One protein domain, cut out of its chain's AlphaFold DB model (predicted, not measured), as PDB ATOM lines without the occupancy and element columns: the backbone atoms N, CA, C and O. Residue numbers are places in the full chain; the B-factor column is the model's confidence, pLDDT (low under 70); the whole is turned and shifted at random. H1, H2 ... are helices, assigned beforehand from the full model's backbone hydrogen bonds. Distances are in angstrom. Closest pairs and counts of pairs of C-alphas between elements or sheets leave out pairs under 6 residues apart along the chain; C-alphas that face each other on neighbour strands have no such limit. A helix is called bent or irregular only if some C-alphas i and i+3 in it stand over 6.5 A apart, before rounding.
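AT A GLANCE: This is residues 449 to 478 and 524 to 643 of the 645 residues of the protein "Hypothetical protein" of Meloidogyne enterolobii (UniProt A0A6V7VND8). A long helical rod has the bent helix H7 as its spine; H3, H4 and H8 cluster near one end with H7b, and the hairpin H5 and H6 makes the other end. H1 and H2 lie at the side of the spine. The 150 printed residues hold eight named helices, H1 to H8 in chain order, and no named strand: all helix. The whole is extended, radius of gyration of the C-alphas 24.2 A, spanning 78 by 30 by 25 A.

IN THESE COORDINATES: H7, residues 592 to 629, was assigned as one helix by its hydrogen bonds but is bent: C-alphas 619 and 622 are 7.0 A apart. Arm H7a, 592 to 619, is 36.7 A long; arm H7b is 622 to 629. H4 is 524 to 540, 24.7 A, and H5 551 to 568, 26.3 A. H6 is 574 to 582, H8 632 to 642, H3 467 to 474. H1, 449 to 455, begins at C-alpha 449 (79.327, 105.874, 164.775). H2, 457 to 465, is only just irregular: C-alphas 460 and 463 are 6.6 A apart. H8 ends at C-alpha 642 (52.247, 111.937, 167.141).

HOW THE PARTS SIT: H7a has a kink of 31 degrees near residue 599. Residues 609 to 617 of H7a touch H4, closest C-alphas Ile 610 and Leu 539, 6.0 A. H4 touches H8, C-alphas Ile 526 and Ala 636 closest, 6.0 A. H3 touches H8, C-alphas Ala 472 and Leu 641 closest, 5.8 A. H1 and H7a are near each other. O i to N i+4 pairs are within hydrogen-bond range throughout H1, H3, H4, H5, H6, H7b and H8, but 3 of 5 in H2 and 20 of 24 in H7a.

THE WHOLE: The farthest C-alphas, Gly 570 and Asn 630, are 78.6 A apart. Residues 479 to 523 are not printed; C-alphas 478 and 524 are 18.9 A apart across the cut. No link printed whole is long. Of the printed part, 32 residues are under pLDDT 70, among them 581 to 600.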
ATOM      1  N   ASN A 449      80.487 105.865 163.867       79.94
ATOM      2  CA  ASN A 449      79.327 105.874 164.775       79.94
ATOM      3  C   ASN A 449      79.646 105.248 166.144       79.94
ATOM      4  O   ASN A 449      79.395 105.849 167.189       79.94
ATOM      5  N   LYS A 450      80.257 104.054 166.151       81.88
ATOM      6  CA  LYS A 450      80.622 103.355 167.393       81.88
ATOM      7  C   LYS A 450      81.695 104.114 168.171       81.88
ATOM      8  O   LYS A 450      81.596 104.204 169.392       81.88
ATOM      9  N   ARG A 451      82.673 104.712 167.479       84.12
ATOM     10  CA  ARG A 451      83.691 105.573 168.103       84.12
ATOM     11  C   ARG A 451      83.067 106.803 168.761       84.12
ATOM     12  O   ARG A 451      83.427 107.118 169.888       84.12
ATOM     13  N   LEU A 452      82.106 107.456 168.112       83.06
ATOM     14  CA  LEU A 452      81.405 108.617 168.671       83.06
ATOM     15  C   LEU A 452      80.567 108.244 169.890       83.06
ATOM     16  O   LEU A 452      80.655 108.925 170.905       83.06
ATOM     17  N   LYS A 453      79.833 107.127 169.835       82.75
ATOM     18  CA  LYS A 453      79.077 106.616 170.989       82.75
ATOM     19  C   LYS A 453      79.972 106.286 172.190       82.75
ATOM     20  O   LYS A 453      79.548 106.464 173.323       82.75
ATOM     21  N   GLN A 454      81.189 105.793 171.959       84.69
ATOM     22  CA  GLN A 454      82.119 105.441 173.038       84.69
ATOM     23  C   GLN A 454      82.891 106.644 173.592       84.69
ATOM     24  O   GLN A 454      83.118 106.717 174.795       84.69
ATOM     25  N   MET A 455      83.317 107.564 172.724       83.75
ATOM     26  CA  MET A 455      84.258 108.634 173.080       83.75
ATOM     27  C   MET A 455      83.570 109.975 173.367       83.75
ATOM     28  O   MET A 455      84.162 110.830 174.021       83.75
ATOM     29  N   VAL A 456      82.337 110.179 172.889       87.50
ATOM     30  CA  VAL A 456      81.568 111.420 173.065       87.50
ATOM     31  C   VAL A 456      80.270 111.105 173.806       87.50
ATOM     32  O   VAL A 456      79.255 110.779 173.193       87.50
ATOM     33  N   GLY A 457      80.290 111.239 175.137       82.69
ATOM     34  CA  GLY A 457      79.139 110.922 175.998       82.69
ATOM     35  C   GLY A 457      77.848 111.626 175.571       82.69
ATOM     36  O   GLY A 457      76.824 110.978 175.393       82.69
ATOM     37  N   CYS A 458      77.927 112.920 175.246       84.00
ATOM     38  CA  CYS A 458      76.781 113.708 174.776       84.00
ATOM     39  C   CYS A 458      76.113 113.114 173.515       84.00
ATOM     40  O   CYS A 458      74.888 113.081 173.412       84.00
ATOM     41  N   TYR A 459      76.897 112.576 172.573       85.94
ATOM     42  CA  TYR A 459      76.355 111.954 171.361       85.94
ATOM     43  C   TYR A 459      75.601 110.652 171.671       85.94
ATOM     44  O   TYR A 459      74.581 110.364 171.048       85.94
ATOM     45  N   ALA A 460      76.085 109.873 172.643       83.50
ATOM     46  CA  ALA A 460      75.427 108.647 173.087       83.50
ATOM     47  C   ALA A 460      74.172 108.918 173.932       83.50
ATOM     48  O   ALA A 460      73.196 108.177 173.840       83.50
ATOM     49  N   GLU A 461      74.195 109.977 174.739       87.25
ATOM     50  CA  GLU A 461      73.132 110.310 175.688       87.25
ATOM     51  C   GLU A 461      71.906 110.946 175.021       87.25
ATOM     52  O   GLU A 461      70.790 110.654 175.438       87.25
ATOM     53  N   ILE A 462      72.062 111.753 173.963       85.19
ATOM     54  CA  ILE A 462      70.935 112.465 173.322       85.19
ATOM     55  C   ILE A 462      69.802 111.520 172.859       85.19
ATOM     56  O   ILE A 462      68.647 111.768 173.225       85.19
ATOM     57  N   PRO A 463      70.069 110.425 172.114       84.88
ATOM     58  CA  PRO A 463      69.019 109.480 171.732       84.88
ATOM     59  C   PRO A 463      68.394 108.733 172.914       84.88
ATOM     60  O   PRO A 463      67.244 108.315 172.825       84.88
ATOM     61  N   LEU A 464      69.141 108.563 174.012       84.19
ATOM     62  CA  LEU A 464      68.669 107.889 175.223       84.19
ATOM     63  C   LEU A 464      67.762 108.800 176.058       84.19
ATOM     64  O   LEU A 464      66.702 108.364 176.495       84.19
ATOM     65  N   ILE A 465      68.149 110.065 176.245       88.06
ATOM     66  CA  ILE A 465      67.375 111.071 176.990       88.06
ATOM     67  C   ILE A 465      66.039 111.351 176.292       88.06
ATOM     68  O   ILE A 465      65.021 111.547 176.950       88.06
ATOM     69  N   HIS A 466      66.032 111.346 174.958       85.94
ATOM     70  CA  HIS A 466      64.849 111.616 174.143       85.94
ATOM     71  C   HIS A 466      64.296 110.349 173.469       85.94
ATOM     72  O   HIS A 466      63.843 110.414 172.323       85.94
ATOM     73  N   SER A 467      64.324 109.204 174.164       82.75
ATOM     74  CA  SER A 467      63.947 107.892 173.610       82.75
ATOM     75  C   SER A 467      62.598 107.897 172.898       82.75
ATOM     76  O   SER A 467      62.478 107.350 171.805       82.75
ATOM     77  N   ASP A 468      61.601 108.561 173.480       82.12
ATOM     78  CA  ASP A 468      60.233 108.579 172.960       82.12
ATOM     79  C   ASP A 468      60.165 109.339 171.630       82.12
ATOM     80  O   ASP A 468      59.595 108.855 170.652       82.12
ATOM     81  N   VAL A 469      60.848 110.484 171.549       82.00
ATOM     82  CA  VAL A 469      60.932 111.310 170.335       82.00
ATOM     83  C   VAL A 469      61.720 110.587 169.245       82.00
ATOM     84  O   VAL A 469      61.276 110.522 168.100       82.00
ATOM     85  N   PHE A 470      62.866 109.992 169.584       83.94
ATOM     86  CA  PHE A 470      63.650 109.226 168.619       83.94
ATOM     87  C   PHE A 470      62.906 107.975 168.146       83.94
ATOM     88  O   PHE A 470      62.968 107.661 166.960       83.94
ATOM     89  N   SER A 471      62.143 107.300 169.009       83.00
ATOM     90  CA  SER A 471      61.314 106.155 168.612       83.00
ATOM     91  C   SER A 471      60.253 106.541 167.574       83.00
ATOM     92  O   SER A 471      60.063 105.807 166.600       83.00
ATOM     93  N   ALA A 472      59.648 107.727 167.714       81.12
ATOM     94  CA  ALA A 472      58.715 108.286 166.740       81.12
ATOM     95  C   ALA A 472      59.419 108.664 165.422       81.12
ATOM     96  O   ALA A 472      58.926 108.348 164.343       81.12
ATOM     97  N   ILE A 473      60.617 109.257 165.489       82.88
ATOM     98  CA  ILE A 473      61.429 109.610 164.310       82.88
ATOM     99  C   ILE A 473      61.899 108.360 163.538       82.88
ATOM    100  O   ILE A 473      61.904 108.329 162.300       82.88
ATOM    101  N   PHE A 474      62.322 107.305 164.237       79.44
ATOM    102  CA  PHE A 474      62.790 106.079 163.592       79.44
ATOM    103  C   PHE A 474      61.637 105.311 162.931       79.44
ATOM    104  O   PHE A 474      61.835 104.812 161.821       79.44
ATOM    105  N   ASN A 475      60.439 105.345 163.527       76.00
ATOM    106  CA  ASN A 475      59.238 104.636 163.078       76.00
ATOM    107  C   ASN A 475      58.152 105.560 162.489       76.00
ATOM    108  O   ASN A 475      56.961 105.350 162.720       76.00
ATOM    109  N   LEU A 476      58.542 106.571 161.708       70.44
ATOM    110  CA  LEU A 476      57.598 107.378 160.925       70.44
ATOM    111  C   LEU A 476      56.802 106.472 159.969       70.44
ATOM    112  O   LEU A 476      57.353 105.922 159.012       70.44
ATOM    113  N   LYS A 477      55.502 106.305 160.231       65.81
ATOM    114  CA  LYS A 477      54.589 105.549 159.364       65.81
ATOM    115  C   LYS A 477      54.487 106.260 158.005       65.81
ATOM    116  O   LYS A 477      54.299 107.476 157.988       65.81
ATOM    117  N   PRO A 478      54.607 105.554 156.864       61.62
ATOM    118  CA  PRO A 478      54.388 106.167 155.560       61.62
ATOM    119  C   PRO A 478      52.927 106.612 155.462       61.62
ATOM    120  O   PRO A 478      52.021 105.790 155.580       61.62
ATOM    121  N   LYS A 524      54.953 124.576 153.552       82.31
ATOM    122  CA  LYS A 524      56.396 124.837 153.679       82.31
ATOM    123  C   LYS A 524      56.908 124.642 155.109       82.31
ATOM    124  O   LYS A 524      58.012 124.145 155.285       82.31
ATOM    125  N   GLU A 525      56.121 125.007 156.126       80.38
ATOM    126  CA  GLU A 525      56.463 124.733 157.533       80.38
ATOM    127  C   GLU A 525      56.537 123.220 157.816       80.38
ATOM    128  O   GLU A 525      57.459 122.774 158.496       80.38
ATOM    129  N   ILE A 526      55.601 122.432 157.272       78.69
ATOM    130  CA  ILE A 526      55.591 120.963 157.386       78.69
ATOM    131  C   ILE A 526      56.799 120.360 156.663       78.69
ATOM    132  O   ILE A 526      57.530 119.582 157.262       78.69
ATOM    133  N   GLU A 527      57.050 120.760 155.415       82.38
ATOM    134  CA  GLU A 527      58.178 120.283 154.603       82.38
ATOM    135  C   GLU A 527      59.529 120.577 155.278       82.38
ATOM    136  O   GLU A 527      60.383 119.698 155.382       82.38
ATOM    137  N   MET A 528      59.688 121.782 155.837       85.50
ATOM    138  CA  MET A 528      60.859 122.165 156.630       85.50
ATOM    139  C   MET A 528      61.029 121.272 157.873       85.50
ATOM    140  O   MET A 528      62.145 120.858 158.191       85.50
ATOM    141  N   MET A 529      59.939 120.964 158.587       81.31
ATOM    142  CA  MET A 529      59.975 120.089 159.764       81.31
ATOM    143  C   MET A 529      60.272 118.631 159.395       81.31
ATOM    144  O   MET A 529      61.057 117.981 160.085       81.31
ATOM    145  N   GLU A 530      59.710 118.116 158.302       81.81
ATOM    146  CA  GLU A 530      60.045 116.791 157.771       81.81
ATOM    147  C   GLU A 530      61.531 116.704 157.389       81.81
ATOM    148  O   GLU A 530      62.205 115.723 157.720       81.81
ATOM    149  N   GLU A 531      62.073 117.744 156.749       87.06
ATOM    150  CA  GLU A 531      63.492 117.825 156.398       87.06
ATOM    151  C   GLU A 531      64.390 117.879 157.645       87.06
ATOM    152  O   GLU A 531      65.392 117.159 157.721       87.06
ATOM    153  N   LEU A 532      64.006 118.654 158.662       86.12
ATOM    154  CA  LEU A 532      64.707 118.719 159.945       86.12
ATOM    155  C   LEU A 532      64.738 117.348 160.640       86.12
ATOM    156  O   LEU A 532      65.810 116.879 161.025       86.12
ATOM    157  N   LEU A 533      63.588 116.678 160.763       85.75
ATOM    158  CA  LEU A 533      63.484 115.359 161.402       85.75
ATOM    159  C   LEU A 533      64.277 114.295 160.636       85.75
ATOM    160  O   LEU A 533      64.941 113.457 161.247       85.75
ATOM    161  N   LYS A 534      64.279 114.357 159.301       86.38
ATOM    162  CA  LYS A 534      65.091 113.483 158.448       86.38
ATOM    163  C   LYS A 534      66.591 113.702 158.668       86.38
ATOM    164  O   LYS A 534      67.340 112.726 158.741       86.38
ATOM    165  N   ASN A 535      67.033 114.952 158.809       88.19
ATOM    166  CA  ASN A 535      68.433 115.276 159.092       88.19
ATOM    167  C   ASN A 535      68.843 114.865 160.520       88.19
ATOM    168  O   ASN A 535      69.920 114.302 160.698       88.19
ATOM    169  N   ILE A 536      67.971 115.037 161.522       86.94
ATOM    170  CA  ILE A 536      68.204 114.546 162.893       86.94
ATOM    171  C   ILE A 536      68.293 113.013 162.915       86.94
ATOM    172  O   ILE A 536      69.225 112.459 163.498       86.94
ATOM    173  N   LYS A 537      67.379 112.315 162.226       85.81
ATOM    174  CA  LYS A 537      67.421 110.850 162.071       85.81
ATOM    175  C   LYS A 537      68.753 110.394 161.481       85.81
ATOM    176  O   LYS A 537      69.371 109.467 161.993       85.81
ATOM    177  N   ARG A 538      69.203 111.062 160.418       86.25
ATOM    178  CA  ARG A 538      70.474 110.787 159.739       86.25
ATOM    179  C   ARG A 538      71.680 110.998 160.665       86.25
ATOM    180  O   ARG A 538      72.585 110.177 160.669       86.25
ATOM    181  N   LEU A 539      71.678 112.032 161.506       86.19
ATOM    182  CA  LEU A 539      72.797 112.322 162.411       86.19
ATOM    183  C   LEU A 539      73.059 111.206 163.442       86.19
ATOM    184  O   LEU A 539      74.210 110.971 163.816       86.19
ATOM    185  N   PHE A 540      72.008 110.511 163.890       85.31
ATOM    186  CA  PHE A 540      72.088 109.485 164.941       85.31
ATOM    187  C   PHE A 540      71.861 108.043 164.450       85.31
ATOM    188  O   PHE A 540      72.066 107.098 165.217       85.31
ATOM    189  N   SER A 541      71.470 107.841 163.187       81.00
ATOM    190  CA  SER A 541      71.279 106.505 162.605       81.00
ATOM    191  C   SER A 541      72.611 105.827 162.284       81.00
ATOM    192  O   SER A 541      73.499 106.436 161.689       81.00
ATOM    193  N   GLU A 542      72.741 104.540 162.615       76.38
ATOM    194  CA  GLU A 542      73.916 103.727 162.261       76.38
ATOM    195  C   GLU A 542      74.053 103.545 160.742       76.38
ATOM    196  O   GLU A 542      75.166 103.561 160.228       76.38
ATOM    197  N   GLU A 543      72.934 103.518 160.012       72.31
ATOM    198  CA  GLU A 543      72.875 103.372 158.546       72.31
ATOM    199  C   GLU A 543      73.509 104.547 157.782       72.31
ATOM    200  O   GLU A 543      73.779 104.452 156.588       72.31
ATOM    201  N   THR A 544      73.736 105.676 158.460       72.94
ATOM    202  CA  THR A 544      74.394 106.851 157.862       72.94
ATOM    203  C   THR A 544      75.917 106.694 157.828       72.94
ATOM    204  O   THR A 544      76.581 107.360 157.041       72.94
ATOM    205  N   PHE A 545      76.465 105.796 158.652       70.31
ATOM    206  CA  PHE A 545      77.899 105.594 158.863       70.31
ATOM    207  C   PHE A 545      78.326 104.202 158.403       70.31
ATOM    208  O   PHE A 545      78.834 103.403 159.192       70.31
ATOM    209  N   THR A 546      78.056 103.871 157.147       65.12
ATOM    210  CA  THR A 546      78.432 102.572 156.583       65.12
ATOM    211  C   THR A 546      78.679 102.666 155.081       65.12
ATOM    212  O   THR A 546      77.960 102.062 154.286       65.12
ATOM    213  N   GLU A 547      79.744 103.349 154.662       58.16
ATOM    214  CA  GLU A 547      80.470 102.856 153.489       58.16
ATOM    215  C   GLU A 547      81.290 101.649 153.959       58.16
ATOM    216  O   GLU A 547      82.241 101.780 154.725       58.16
ATOM    217  N   HIS A 548      80.866 100.436 153.602       65.25
ATOM    218  CA  HIS A 548      81.599  99.224 153.968       65.25
ATOM    219  C   HIS A 548      83.077  99.337 153.571       65.25
ATOM    220  O   HIS A 548      83.391  99.841 152.491       65.25
ATOM    221  N   LEU A 549      83.970  98.811 154.420       66.75
ATOM    222  CA  LEU A 549      85.391  98.667 154.099       66.75
ATOM    223  C   LEU A 549      85.518  98.042 152.699       66.75
ATOM    224  O   LEU A 549      85.031  96.926 152.487       66.75
ATOM    225  N   PRO A 550      86.133  98.730 151.719       70.06
ATOM    226  CA  PRO A 550      86.207  98.206 150.370       70.06
ATOM    227  C   PRO A 550      86.931  96.861 150.373       70.06
ATOM    228  O   PRO A 550      88.077  96.769 150.820       70.06
ATOM    229  N   ASN A 551      86.327  95.835 149.764       72.44
ATOM    230  CA  ASN A 551      86.938  94.502 149.610       72.44
ATOM    231  C   ASN A 551      88.345  94.554 148.976       72.44
ATOM    232  O   ASN A 551      89.144  93.624 149.102       72.44
ATOM    233  N   ARG A 552      88.673  95.643 148.267       73.94
ATOM    234  CA  ARG A 552      90.006  95.909 147.714       73.94
ATOM    235  C   ARG A 552      91.083  96.014 148.804       73.94
ATOM    236  O   ARG A 552      92.153  95.442 148.606       73.94
ATOM    237  N   ILE A 553      90.810  96.677 149.930       73.12
ATOM    238  CA  ILE A 553      91.788  96.917 151.007       73.12
ATOM    239  C   ILE A 553      92.183  95.590 151.666       73.12
ATOM    240  O   ILE A 553      93.369  95.267 151.764       73.12
ATOM    241  N   GLU A 554      91.196  94.758 152.008       78.88
ATOM    242  CA  GLU A 554      91.441  93.431 152.580       78.88
ATOM    243  C   GLU A 554      92.241  92.532 151.622       78.88
ATOM    244  O   GLU A 554      93.193  91.854 152.031       78.88
ATOM    245  N   ARG A 555      91.901  92.546 150.326       79.06
ATOM    246  CA  ARG A 555      92.608  91.762 149.300       79.06
ATOM    247  C   ARG A 555      94.065  92.185 149.138       79.06
ATOM    248  O   ARG A 555      94.913  91.322 148.908       79.06
ATOM    249  N   ILE A 556      94.356  93.483 149.207       76.56
ATOM    250  CA  ILE A 556      95.726  94.001 149.109       76.56
ATOM    251  C   ILE A 556      96.525  93.531 150.320       76.56
ATOM    252  O   ILE A 556      97.534  92.847 150.145       76.56
ATOM    253  N   MET A 557      96.034  93.785 151.535       77.75
ATOM    254  CA  MET A 557      96.786  93.470 152.747       77.75
ATOM    255  C   MET A 557      96.999  91.958 152.934       77.75
ATOM    256  O   MET A 557      98.095  91.513 153.277       77.75
ATOM    257  N   SER A 558      96.012  91.135 152.567       82.12
ATOM    258  CA  SER A 558      96.153  89.670 152.572       82.12
ATOM    259  C   SER A 558      97.239  89.173 151.608       82.12
ATOM    260  O   SER A 558      97.981  88.239 151.920       82.12
ATOM    261  N   LYS A 559      97.384  89.808 150.437       79.62
ATOM    262  CA  LYS A 559      98.458  89.479 149.485       79.62
ATOM    263  C   LYS A 559      99.835  89.890 150.008       79.62
ATOM    264  O   LYS A 559     100.788  89.150 149.779       79.62
ATOM    265  N   ILE A 560      99.939  91.030 150.693       78.44
ATOM    266  CA  ILE A 560     101.197  91.518 151.288       78.44
ATOM    267  C   ILE A 560     101.685  90.537 152.356       78.44
ATOM    268  O   ILE A 560     102.827  90.082 152.298       78.44
ATOM    269  N   LEU A 561     100.793  90.133 153.261       83.56
ATOM    270  CA  LEU A 561     101.091  89.142 154.297       83.56
ATOM    271  C   LEU A 561     101.525  87.796 153.701       83.56
ATOM    272  O   LEU A 561     102.480  87.184 154.179       83.56
ATOM    273  N   ASN A 562     100.881  87.354 152.616       84.94
ATOM    274  CA  ASN A 562     101.272  86.124 151.929       84.94
ATOM    275  C   ASN A 562     102.662  86.230 151.278       84.94
ATOM    276  O   ASN A 562     103.428  85.274 151.327       84.94
ATOM    277  N   PHE A 563     103.013  87.376 150.691       80.94
ATOM    278  CA  PHE A 563     104.352  87.577 150.132       80.94
ATOM    279  C   PHE A 563     105.432  87.619 151.207       80.94
ATOM    280  O   PHE A 563     106.485  87.023 151.005       80.94
ATOM    281  N   MET A 564     105.182  88.281 152.340       81.75
ATOM    282  CA  MET A 564     106.114  88.279 153.477       81.75
ATOM    283  C   MET A 564     106.393  86.856 153.947       81.75
ATOM    284  O   MET A 564     107.550  86.474 154.091       81.75
ATOM    285  N   ARG A 565     105.333  86.052 154.082       84.00
ATOM    286  CA  ARG A 565     105.445  84.638 154.436       84.00
ATOM    287  C   ARG A 565     106.273  83.853 153.409       84.00
ATOM    288  O   ARG A 565     107.204  83.164 153.794       84.00
ATOM    289  N   GLN A 566     106.004  84.019 152.112       82.81
ATOM    290  CA  GLN A 566     106.776  83.371 151.035       82.81
ATOM    291  C   GLN A 566     108.261  83.770 151.030       82.81
ATOM    292  O   GLN A 566     109.127  82.956 150.713       82.81
ATOM    293  N   PHE A 567     108.570  85.024 151.366       80.25
ATOM    294  CA  PHE A 567     109.948  85.499 151.469       80.25
ATOM    295  C   PHE A 567     110.672  84.902 152.686       80.25
ATOM    296  O   PHE A 567     111.824  84.490 152.565       80.25
ATOM    297  N   GLU A 568     110.004  84.803 153.838       78.44
ATOM    298  CA  GLU A 568     110.557  84.180 155.050       78.44
ATOM    299  C   GLU A 568     110.706  82.655 154.928       78.44
ATOM    300  O   GLU A 568     111.700  82.104 155.394       78.44
ATOM    301  N   GLU A 569     109.768  81.984 154.252       82.50
ATOM    302  CA  GLU A 569     109.811  80.545 153.937       82.50
ATOM    303  C   GLU A 569     110.856  80.207 152.852       82.50
ATOM    304  O   GLU A 569     111.093  79.038 152.554       82.50
ATOM    305  N   GLY A 570     111.493  81.217 152.245       75.81
ATOM    306  CA  GLY A 570     112.508  81.042 151.205       75.81
ATOM    307  C   GLY A 570     111.954  80.622 149.840       75.81
ATOM    308  O   GLY A 570     112.731  80.322 148.935       75.81
ATOM    309  N   SER A 571     110.628  80.622 149.661       78.56
ATOM    310  CA  SER A 571     109.982  80.258 148.395       78.56
ATOM    311  C   SER A 571     110.071  81.366 147.341       78.56
ATOM    312  O   SER A 571     109.844  81.108 146.160       78.56
ATOM    313  N   LEU A 572     110.347  82.607 147.755       74.81
ATOM    314  CA  LEU A 572     110.449  83.771 146.878       74.81
ATOM    315  C   LEU A 572     111.907  84.224 146.725       74.81
ATOM    316  O   LEU A 572     112.594  84.468 147.719       74.81
ATOM    317  N   ARG A 573     112.384  84.395 145.483       71.56
ATOM    318  CA  ARG A 573     113.742  84.914 145.240       71.56
ATOM    319  C   ARG A 573     113.831  86.404 145.598       71.56
ATOM    320  O   ARG A 573     112.858  87.141 145.476       71.56
ATOM    321  N   ARG A 574     115.023  86.886 145.978       67.25
ATOM    322  CA  ARG A 574     115.247  88.291 146.397       67.25
ATOM    323  C   ARG A 574     114.905  89.316 145.310       67.25
ATOM    324  O   ARG A 574     114.307  90.344 145.607       67.25
ATOM    325  N   LYS A 575     115.269  89.023 144.059       65.88
ATOM    326  CA  LYS A 575     114.946  89.866 142.898       65.88
ATOM    327  C   LYS A 575     113.437  89.897 142.652       65.88
ATOM    328  O   LYS A 575     112.864  90.971 142.560       65.88
ATOM    329  N   GLU A 576     112.788  88.734 142.689       71.69
ATOM    330  CA  GLU A 576     111.330  88.623 142.558       71.69
ATOM    331  C   GLU A 576     110.588  89.353 143.690       71.69
ATOM    332  O   GLU A 576     109.555  89.967 143.447       71.69
ATOM    333  N   TRP A 577     111.109  89.327 144.921       73.25
ATOM    334  CA  TRP A 577     110.603  90.140 146.031       73.25
ATOM    335  C   TRP A 577     110.699  91.636 145.718       73.25
ATOM    336  O   TRP A 577     109.693  92.340 145.784       73.25
ATOM    337  N   ALA A 578     111.889  92.111 145.342       65.50
ATOM    338  CA  ALA A 578     112.131  93.519 145.042       65.50
ATOM    339  C   ALA A 578     111.279  94.008 143.859       65.50
ATOM    340  O   ALA A 578     110.674  95.072 143.943       65.50
ATOM    341  N   GLU A 579     111.161  93.214 142.795       68.62
ATOM    342  CA  GLU A 579     110.317  93.513 141.634       68.62
ATOM    343  C   GLU A 579     108.832  93.531 142.002       68.62
ATOM    344  O   GLU A 579     108.127  94.469 141.635       68.62
ATOM    345  N   ARG A 580     108.343  92.549 142.774       72.75
ATOM    346  CA  ARG A 580     106.935  92.505 143.209       72.75
ATOM    347  C   ARG A 580     106.574  93.639 144.164       72.75
ATOM    348  O   ARG A 580     105.420  94.065 144.158       72.75
ATOM    349  N   MET A 581     107.529  94.110 144.964       66.06
ATOM    350  CA  MET A 581     107.348  95.276 145.830       66.06
ATOM    351  C   MET A 581     107.418  96.588 145.041       66.06
ATOM    352  O   MET A 581     106.547  97.438 145.204       66.06
ATOM    353  N   ASN A 582     108.379  96.735 144.125       65.19
ATOM    354  CA  ASN A 582     108.551  97.945 143.315       65.19
ATOM    355  C   ASN A 582     107.424  98.126 142.280       65.19
ATOM    356  O   ASN A 582     106.925  99.230 142.115       65.19
ATOM    357  N   ALA A 583     106.951  97.047 141.646       62.97
ATOM    358  CA  ALA A 583     105.819  97.082 140.708       62.97
ATOM    359  C   ALA A 583     104.490  97.502 141.361       62.97
ATOM    360  O   ALA A 583     103.510  97.754 140.667       62.97
ATOM    361  N   ARG A 584     104.441  97.535 142.694       62.84
ATOM    362  CA  ARG A 584     103.274  97.940 143.482       62.84
ATOM    363  C   ARG A 584     103.527  99.222 144.269       62.84
ATOM    364  O   ARG A 584     102.869  99.424 145.273       62.84
ATOM    365  N   ASN A 585     104.543  99.997 143.880       54.97
ATOM    366  CA  ASN A 585     104.977 101.214 144.567       54.97
ATOM    367  C   ASN A 585     105.254 101.051 146.074       54.97
ATOM    368  O   ASN A 585     105.411 102.025 146.803       54.97
ATOM    369  N   MET A 586     105.436  99.819 146.557       57.81
ATOM    370  CA  MET A 586     105.610  99.524 147.977       57.81
ATOM    371  C   MET A 586     107.074  99.637 148.408       57.81
ATOM    372  O   MET A 586     107.621  98.749 149.063       57.81
ATOM    373  N   ARG A 587     107.738 100.735 148.025       53.34
ATOM    374  CA  ARG A 587     109.079 101.080 148.541       53.34
ATOM    375  C   ARG A 587     109.041 101.331 150.050       53.34
ATOM    376  O   ARG A 587     110.005 101.046 150.759       53.34
ATOM    377  N   HIS A 588     107.886 101.774 150.526       54.97
ATOM    378  CA  HIS A 588     107.462 101.797 151.914       54.97
ATOM    379  C   HIS A 588     106.180 100.957 151.951       54.97
ATOM    380  O   HIS A 588     105.330 101.125 151.090       54.97
ATOM    381  N   PHE A 589     106.050  99.991 152.859       53.25
ATOM    382  CA  PHE A 589     104.993  98.955 152.850       53.25
ATOM    383  C   PHE A 589     103.534  99.464 152.827       53.25
ATOM    384  O   PHE A 589     102.611  98.657 152.717       53.25
ATOM    385  N   PHE A 590     103.336 100.774 152.940       54.09
ATOM    386  CA  PHE A 590     102.073 101.466 152.758       54.09
ATOM    387  C   PHE A 590     102.179 102.329 151.499       54.09
ATOM    388  O   PHE A 590     102.951 103.282 151.465       54.09
ATOM    389  N   ASP A 591     101.433 101.944 150.469       56.59
ATOM    390  CA  ASP A 591     101.233 102.742 149.258       56.59
ATOM    391  C   ASP A 591     100.408 103.999 149.606       56.59
ATOM    392  O   ASP A 591      99.557 103.927 150.502       56.59
ATOM    393  N   GLU A 592     100.615 105.124 148.914       58.00
ATOM    394  CA  GLU A 592      99.791 106.339 149.098       58.00
ATOM    395  C   GLU A 592      98.303 106.005 148.895       58.00
ATOM    396  O   GLU A 592      97.464 106.358 149.722       58.00
ATOM    397  N   ASP A 593      98.006 105.147 147.913       57.28
ATOM    398  CA  ASP A 593      96.684 104.571 147.655       57.28
ATOM    399  C   ASP A 593      96.073 103.863 148.878       57.28
ATOM    400  O   ASP A 593      94.857 103.880 149.082       57.28
ATOM    401  N   PHE A 594      96.879 103.170 149.690       59.91
ATOM    402  CA  PHE A 594      96.371 102.480 150.881       59.91
ATOM    403  C   PHE A 594      96.001 103.485 151.973       59.91
ATOM    404  O   PHE A 594      94.953 103.338 152.603       59.91
ATOM    405  N   TYR A 595      96.843 104.502 152.176       62.19
ATOM    406  CA  TYR A 595      96.594 105.568 153.141       62.19
ATOM    407  C   TYR A 595      95.357 106.384 152.755       62.19
ATOM    408  O   TYR A 595      94.471 106.569 153.587       62.19
ATOM    409  N   GLU A 596      95.241 106.777 151.486       63.84
ATOM    410  CA  GLU A 596      94.090 107.520 150.977       63.84
ATOM    411  C   GLU A 596      92.793 106.727 151.140       63.84
ATOM    412  O   GLU A 596      91.845 107.213 151.744       63.84
ATOM    413  N   ASN A 597      92.735 105.470 150.695       63.72
ATOM    414  CA  ASN A 597      91.493 104.693 150.771       63.72
ATOM    415  C   ASN A 597      91.034 104.408 152.212       63.72
ATOM    416  O   ASN A 597      89.839 104.243 152.459       63.72
ATOM    417  N   TRP A 598      91.971 104.320 153.156       61.00
ATOM    418  CA  TRP A 598      91.680 104.012 154.551       61.00
ATOM    419  C   TRP A 598      91.329 105.258 155.379       61.00
ATOM    420  O   TRP A 598      90.351 105.246 156.128       61.00
ATOM    421  N   TYR A 599      92.074 106.351 155.203       64.31
ATOM    422  CA  TYR A 599      91.830 107.634 155.867       64.31
ATOM    423  C   TYR A 599      90.577 108.332 155.315       64.31
ATOM    424  O   TYR A 599      89.762 108.846 156.085       64.31
ATOM    425  N   ASN A 600      90.355 108.266 153.997       67.25
ATOM    426  CA  ASN A 600      89.216 108.922 153.354       67.25
ATOM    427  C   ASN A 600      87.870 108.339 153.792       67.25
ATOM    428  O   ASN A 600      86.884 109.057 153.746       67.25
ATOM    429  N   LEU A 601      87.797 107.086 154.253       71.50
ATOM    430  CA  LEU A 601      86.525 106.469 154.646       71.50
ATOM    431  C   LEU A 601      85.946 107.109 155.918       71.50
ATOM    432  O   LEU A 601      84.791 107.522 155.935       71.50
ATOM    433  N   ILE A 602      86.762 107.272 156.963       73.75
ATOM    434  CA  ILE A 602      86.319 107.904 158.217       73.75
ATOM    435  C   ILE A 602      86.130 109.408 158.037       73.75
ATOM    436  O   ILE A 602      85.162 109.962 158.553       73.75
ATOM    437  N   VAL A 603      87.024 110.067 157.296       76.06
ATOM    438  CA  VAL A 603      86.881 111.499 157.002       76.06
ATOM    439  C   VAL A 603      85.592 111.754 156.229       76.06
ATOM    440  O   VAL A 603      84.817 112.610 156.632       76.06
ATOM    441  N   LYS A 604      85.292 110.951 155.206       74.62
ATOM    442  CA  LYS A 604      84.061 111.065 154.419       74.62
ATOM    443  C   LYS A 604      82.806 110.796 155.249       74.62
ATOM    444  O   LYS A 604      81.816 111.505 155.071       74.62
ATOM    445  N   ASP A 605      82.841 109.828 156.164       78.25
ATOM    446  CA  ASP A 605      81.738 109.563 157.096       78.25
ATOM    447  C   ASP A 605      81.515 110.731 158.073       78.25
ATOM    448  O   ASP A 605      80.374 111.096 158.358       78.25
ATOM    449  N   LEU A 606      82.582 111.363 158.569       80.19
ATOM    450  CA  LEU A 606      82.482 112.537 159.444       80.19
ATOM    451  C   LEU A 606      82.033 113.789 158.669       80.19
ATOM    452  O   LEU A 606      81.140 114.505 159.122       80.19
ATOM    453  N   GLU A 607      82.597 114.036 157.489       81.19
ATOM    454  CA  GLU A 607      82.263 115.176 156.633       81.19
ATOM    455  C   GLU A 607      80.826 115.095 156.118       81.19
ATOM    456  O   GLU A 607      80.056 116.037 156.288       81.19
ATOM    457  N   ASN A 608      80.419 113.965 155.537       77.19
ATOM    458  CA  ASN A 608      79.081 113.830 154.964       77.19
ATOM    459  C   ASN A 608      78.031 113.457 156.011       77.19
ATOM    460  O   ASN A 608      76.902 113.954 155.953       77.19
ATOM    461  N   GLY A 609      78.364 112.566 156.945       76.00
ATOM    462  CA  GLY A 609      77.429 112.061 157.949       76.00
ATOM    463  C   GLY A 609      77.138 113.076 159.046       76.00
ATOM    464  O   GLY A 609      75.980 113.225 159.435       76.00
ATOM    465  N   ILE A 610      78.150 113.830 159.491       81.56
ATOM    466  CA  ILE A 610      78.029 114.756 160.627       81.56
ATOM    467  C   ILE A 610      78.080 116.198 160.164       81.56
ATOM    468  O   ILE A 610      77.068 116.880 160.274       81.56
ATOM    469  N   ILE A 611      79.207 116.663 159.620       85.25
ATOM    470  CA  ILE A 611      79.413 118.092 159.326       85.25
ATOM    471  C   ILE A 611      78.367 118.587 158.324       85.25
ATOM    472  O   ILE A 611      77.654 119.550 158.595       85.25
ATOM    473  N   GLY A 612      78.194 117.880 157.208       85.50
ATOM    474  CA  GLY A 612      77.209 118.225 156.189       85.50
ATOM    475  C   GLY A 612      75.763 118.100 156.678       85.50
ATOM    476  O   GLY A 612      74.896 118.840 156.218       85.50
ATOM    477  N   THR A 613      75.480 117.198 157.621       85.62
ATOM    478  CA  THR A 613      74.140 117.074 158.222       85.62
ATOM    479  C   THR A 613      73.878 118.203 159.224       85.62
ATOM    480  O   THR A 613      72.795 118.780 159.211       85.62
ATOM    481  N   ILE A 614      74.871 118.575 160.037       87.00
ATOM    482  CA  ILE A 614      74.798 119.695 160.984       87.00
ATOM    483  C   ILE A 614      74.619 121.013 160.233       87.00
ATOM    484  O   ILE A 614      73.710 121.760 160.565       87.00
ATOM    485  N   GLN A 615      75.392 121.262 159.172       88.88
ATOM    486  CA  GLN A 615      75.248 122.470 158.350       88.88
ATOM    487  C   GLN A 615      73.835 122.614 157.769       88.88
ATOM    488  O   GLN A 615      73.277 123.710 157.745       88.88
ATOM    489  N   LYS A 616      73.221 121.507 157.333       88.69
ATOM    490  CA  LYS A 616      71.825 121.506 156.865       88.69
ATOM    491  C   LYS A 616      70.840 121.812 157.988       88.69
ATOM    492  O   LYS A 616      69.890 122.552 157.767       88.69
ATOM    493  N   ILE A 617      71.062 121.279 159.190       87.38
ATOM    494  CA  ILE A 617      70.245 121.611 160.364       87.38
ATOM    495  C   ILE A 617      70.395 123.100 160.700       87.38
ATOM    496  O   ILE A 617      69.388 123.784 160.859       87.38
ATOM    497  N   GLU A 618      71.619 123.630 160.728       88.88
ATOM    498  CA  GLU A 618      71.909 125.042 161.014       88.88
ATOM    499  C   GLU A 618      71.219 126.004 160.041       88.88
ATOM    500  O   GLU A 618      70.726 127.047 160.465       88.88
ATOM    501  N   GLN A 619      71.104 125.643 158.760       89.56
ATOM    502  CA  GLN A 619      70.362 126.434 157.772       89.56
ATOM    503  C   GLN A 619      68.857 126.529 158.085       89.56
ATOM    504  O   GLN A 619      68.228 127.539 157.767       89.56
ATOM    505  N   LEU A 620      68.284 125.509 158.731       86.19
ATOM    506  CA  LEU A 620      66.862 125.441 159.086       86.19
ATOM    507  C   LEU A 620      66.558 126.079 160.457       86.19
ATOM    508  O   LEU A 620      65.420 126.481 160.710       86.19
ATOM    509  N   ILE A 621      67.563 126.229 161.331       85.19
ATOM    510  CA  ILE A 621      67.416 126.767 162.697       85.19
ATOM    511  C   ILE A 621      66.755 128.165 162.742       85.19
ATOM    512  O   ILE A 621      65.833 128.344 163.542       85.19
ATOM    513  N   PRO A 622      67.144 129.169 161.927       86.62
ATOM    514  CA  PRO A 622      66.535 130.501 161.992       86.62
ATOM    515  C   PRO A 622      65.034 130.498 161.676       86.62
ATOM    516  O   PRO A 622      64.252 131.204 162.316       86.62
ATOM    517  N   GLN A 623      64.624 129.676 160.706       81.75
ATOM    518  CA  GLN A 623      63.219 129.523 160.328       81.75
ATOM    519  C   GLN A 623      62.438 128.784 161.417       81.75
ATOM    520  O   GLN A 623      61.335 129.202 161.768       81.75
ATOM    521  N   LEU A 624      63.041 127.755 162.022       81.62
ATOM    522  CA  LEU A 624      62.477 127.064 163.177       81.62
ATOM    523  C   LEU A 624      62.242 128.028 164.347       81.62
ATOM    524  O   LEU A 624      61.134 128.061 164.874       81.62
ATOM    525  N   TYR A 625      63.224 128.862 164.710       83.62
ATOM    526  CA  TYR A 625      63.065 129.850 165.784       83.62
ATOM    527  C   TYR A 625      61.919 130.828 165.500       83.62
ATOM    528  O   TYR A 625      61.046 131.008 166.350       83.62
ATOM    529  N   SER A 626      61.853 131.389 164.289       82.38
ATOM    530  CA  SER A 626      60.745 132.263 163.871       82.38
ATOM    531  C   SER A 626      59.378 131.572 164.019       82.38
ATOM    532  O   SER A 626      58.443 132.123 164.601       82.38
ATOM    533  N   ASN A 627      59.278 130.315 163.581       78.00
ATOM    534  CA  ASN A 627      58.040 129.535 163.638       78.00
ATOM    535  C   ASN A 627      57.686 129.069 165.063       78.00
ATOM    536  O   ASN A 627      56.508 128.904 165.383       78.00
ATOM    537  N   THR A 628      58.674 128.875 165.944       78.12
ATOM    538  CA  THR A 628      58.438 128.584 167.371       78.12
ATOM    539  C   THR A 628      57.912 129.799 168.126       78.12
ATOM    540  O   THR A 628      56.971 129.648 168.900       78.12
ATOM    541  N   VAL A 629      58.435 131.003 167.857       79.62
ATOM    542  CA  VAL A 629      57.931 132.259 168.445       79.62
ATOM    543  C   VAL A 629      56.487 132.525 168.009       79.62
ATOM    544  O   VAL A 629      55.674 132.977 168.810       79.62
ATOM    545  N   ASN A 630      56.139 132.155 166.774       73.94
ATOM    546  CA  ASN A 630      54.768 132.219 166.258       73.94
ATOM    547  C   ASN A 630      53.854 131.081 166.769       73.94
ATOM    548  O   ASN A 630      52.677 131.048 166.418       73.94
ATOM    549  N   GLY A 631      54.374 130.133 167.559       70.81
ATOM    550  CA  GLY A 631      53.636 128.991 168.117       70.81
ATOM    551  C   GLY A 631      53.336 127.851 167.133       70.81
ATOM    552  O   GLY A 631      52.796 126.820 167.528       70.81
ATOM    553  N   THR A 632      53.699 127.985 165.856       72.00
ATOM    554  CA  THR A 632      53.275 127.063 164.790       72.00
ATOM    555  C   THR A 632      54.196 125.859 164.627       72.00
ATOM    556  O   THR A 632      53.735 124.785 164.244       72.00
ATOM    557  N   ALA A 633      55.472 125.988 164.999       70.62
ATOM    558  CA  ALA A 633      56.440 124.893 164.924       70.62
ATOM    559  C   ALA A 633      56.108 123.723 165.869       70.62
ATOM    560  O   ALA A 633      56.282 122.565 165.493       70.62
ATOM    561  N   ILE A 634      55.597 124.005 167.074       72.56
ATOM    562  CA  ILE A 634      55.201 122.968 168.046       72.56
ATOM    563  C   ILE A 634      53.981 122.196 167.525       72.56
ATOM    564  O   ILE A 634      53.936 120.969 167.614       72.56
ATOM    565  N   MET A 635      53.018 122.899 166.918       71.25
ATOM    566  CA  MET A 635      51.846 122.281 166.288       71.25
ATOM    567  C   MET A 635      52.230 121.425 165.076       71.25
ATOM    568  O   MET A 635      51.759 120.297 164.954       71.25
ATOM    569  N   ALA A 636      53.128 121.911 164.214       71.81
ATOM    570  CA  ALA A 636      53.615 121.149 163.065       71.81
ATOM    571  C   ALA A 636      54.419 119.910 163.502       71.81
ATOM    572  O   ALA A 636      54.161 118.809 163.026       71.81
ATOM    573  N   GLY A 637      55.339 120.058 164.460       72.88
ATOM    574  CA  GLY A 637      56.157 118.952 164.966       72.88
ATOM    575  C   GLY A 637      55.345 117.871 165.682       72.88
ATOM    576  O   GLY A 637      55.574 116.685 165.456       72.88
ATOM    577  N   SER A 638      54.363 118.263 166.500       72.56
ATOM    578  CA  SER A 638      53.470 117.310 167.173       72.56
ATOM    579  C   SER A 638      52.553 116.575 166.192       72.56
ATOM    580  O   SER A 638      52.401 115.360 166.306       72.56
ATOM    581  N   THR A 639      52.027 117.274 165.181       73.00
ATOM    582  CA  THR A 639      51.248 116.665 164.088       73.00
ATOM    583  C   THR A 639      52.096 115.706 163.241       73.00
ATOM    584  O   THR A 639      51.600 114.689 162.787       73.00
ATOM    585  N   ILE A 640      53.388 115.953 163.035       73.88
ATOM    586  CA  ILE A 640      54.224 115.021 162.253       73.88
ATOM    587  C   ILE A 640      54.609 113.780 163.077       73.88
ATOM    588  O   ILE A 640      54.617 112.668 162.551       73.88
ATOM    589  N   LEU A 641      54.922 113.947 164.367       71.56
ATOM    590  CA  LEU A 641      55.456 112.870 165.212       71.56
ATOM    591  C   LEU A 641      54.386 112.008 165.899       71.56
ATOM    592  O   LEU A 641      54.636 110.828 166.135       71.56
ATOM    593  N   PHE A 642      53.217 112.567 166.228       69.06
ATOM    594  CA  PHE A 642      52.247 111.937 167.141       69.06
ATOM    595  C   PHE A 642      50.816 111.858 166.594       69.06
ATOM    596  O   PHE A 642      49.877 111.695 167.368       69.06
ATOM    597  N   TRP A 643      50.612 111.949 165.277       62.88
ATOM    598  CA  TRP A 643      49.280 111.994 164.642       62.88
ATOM    599  C   TRP A 643      48.487 110.670 164.654       62.88
ATOM    600  O   TRP A 643      47.763 110.331 163.724       62.88
TER     601      TRP A 643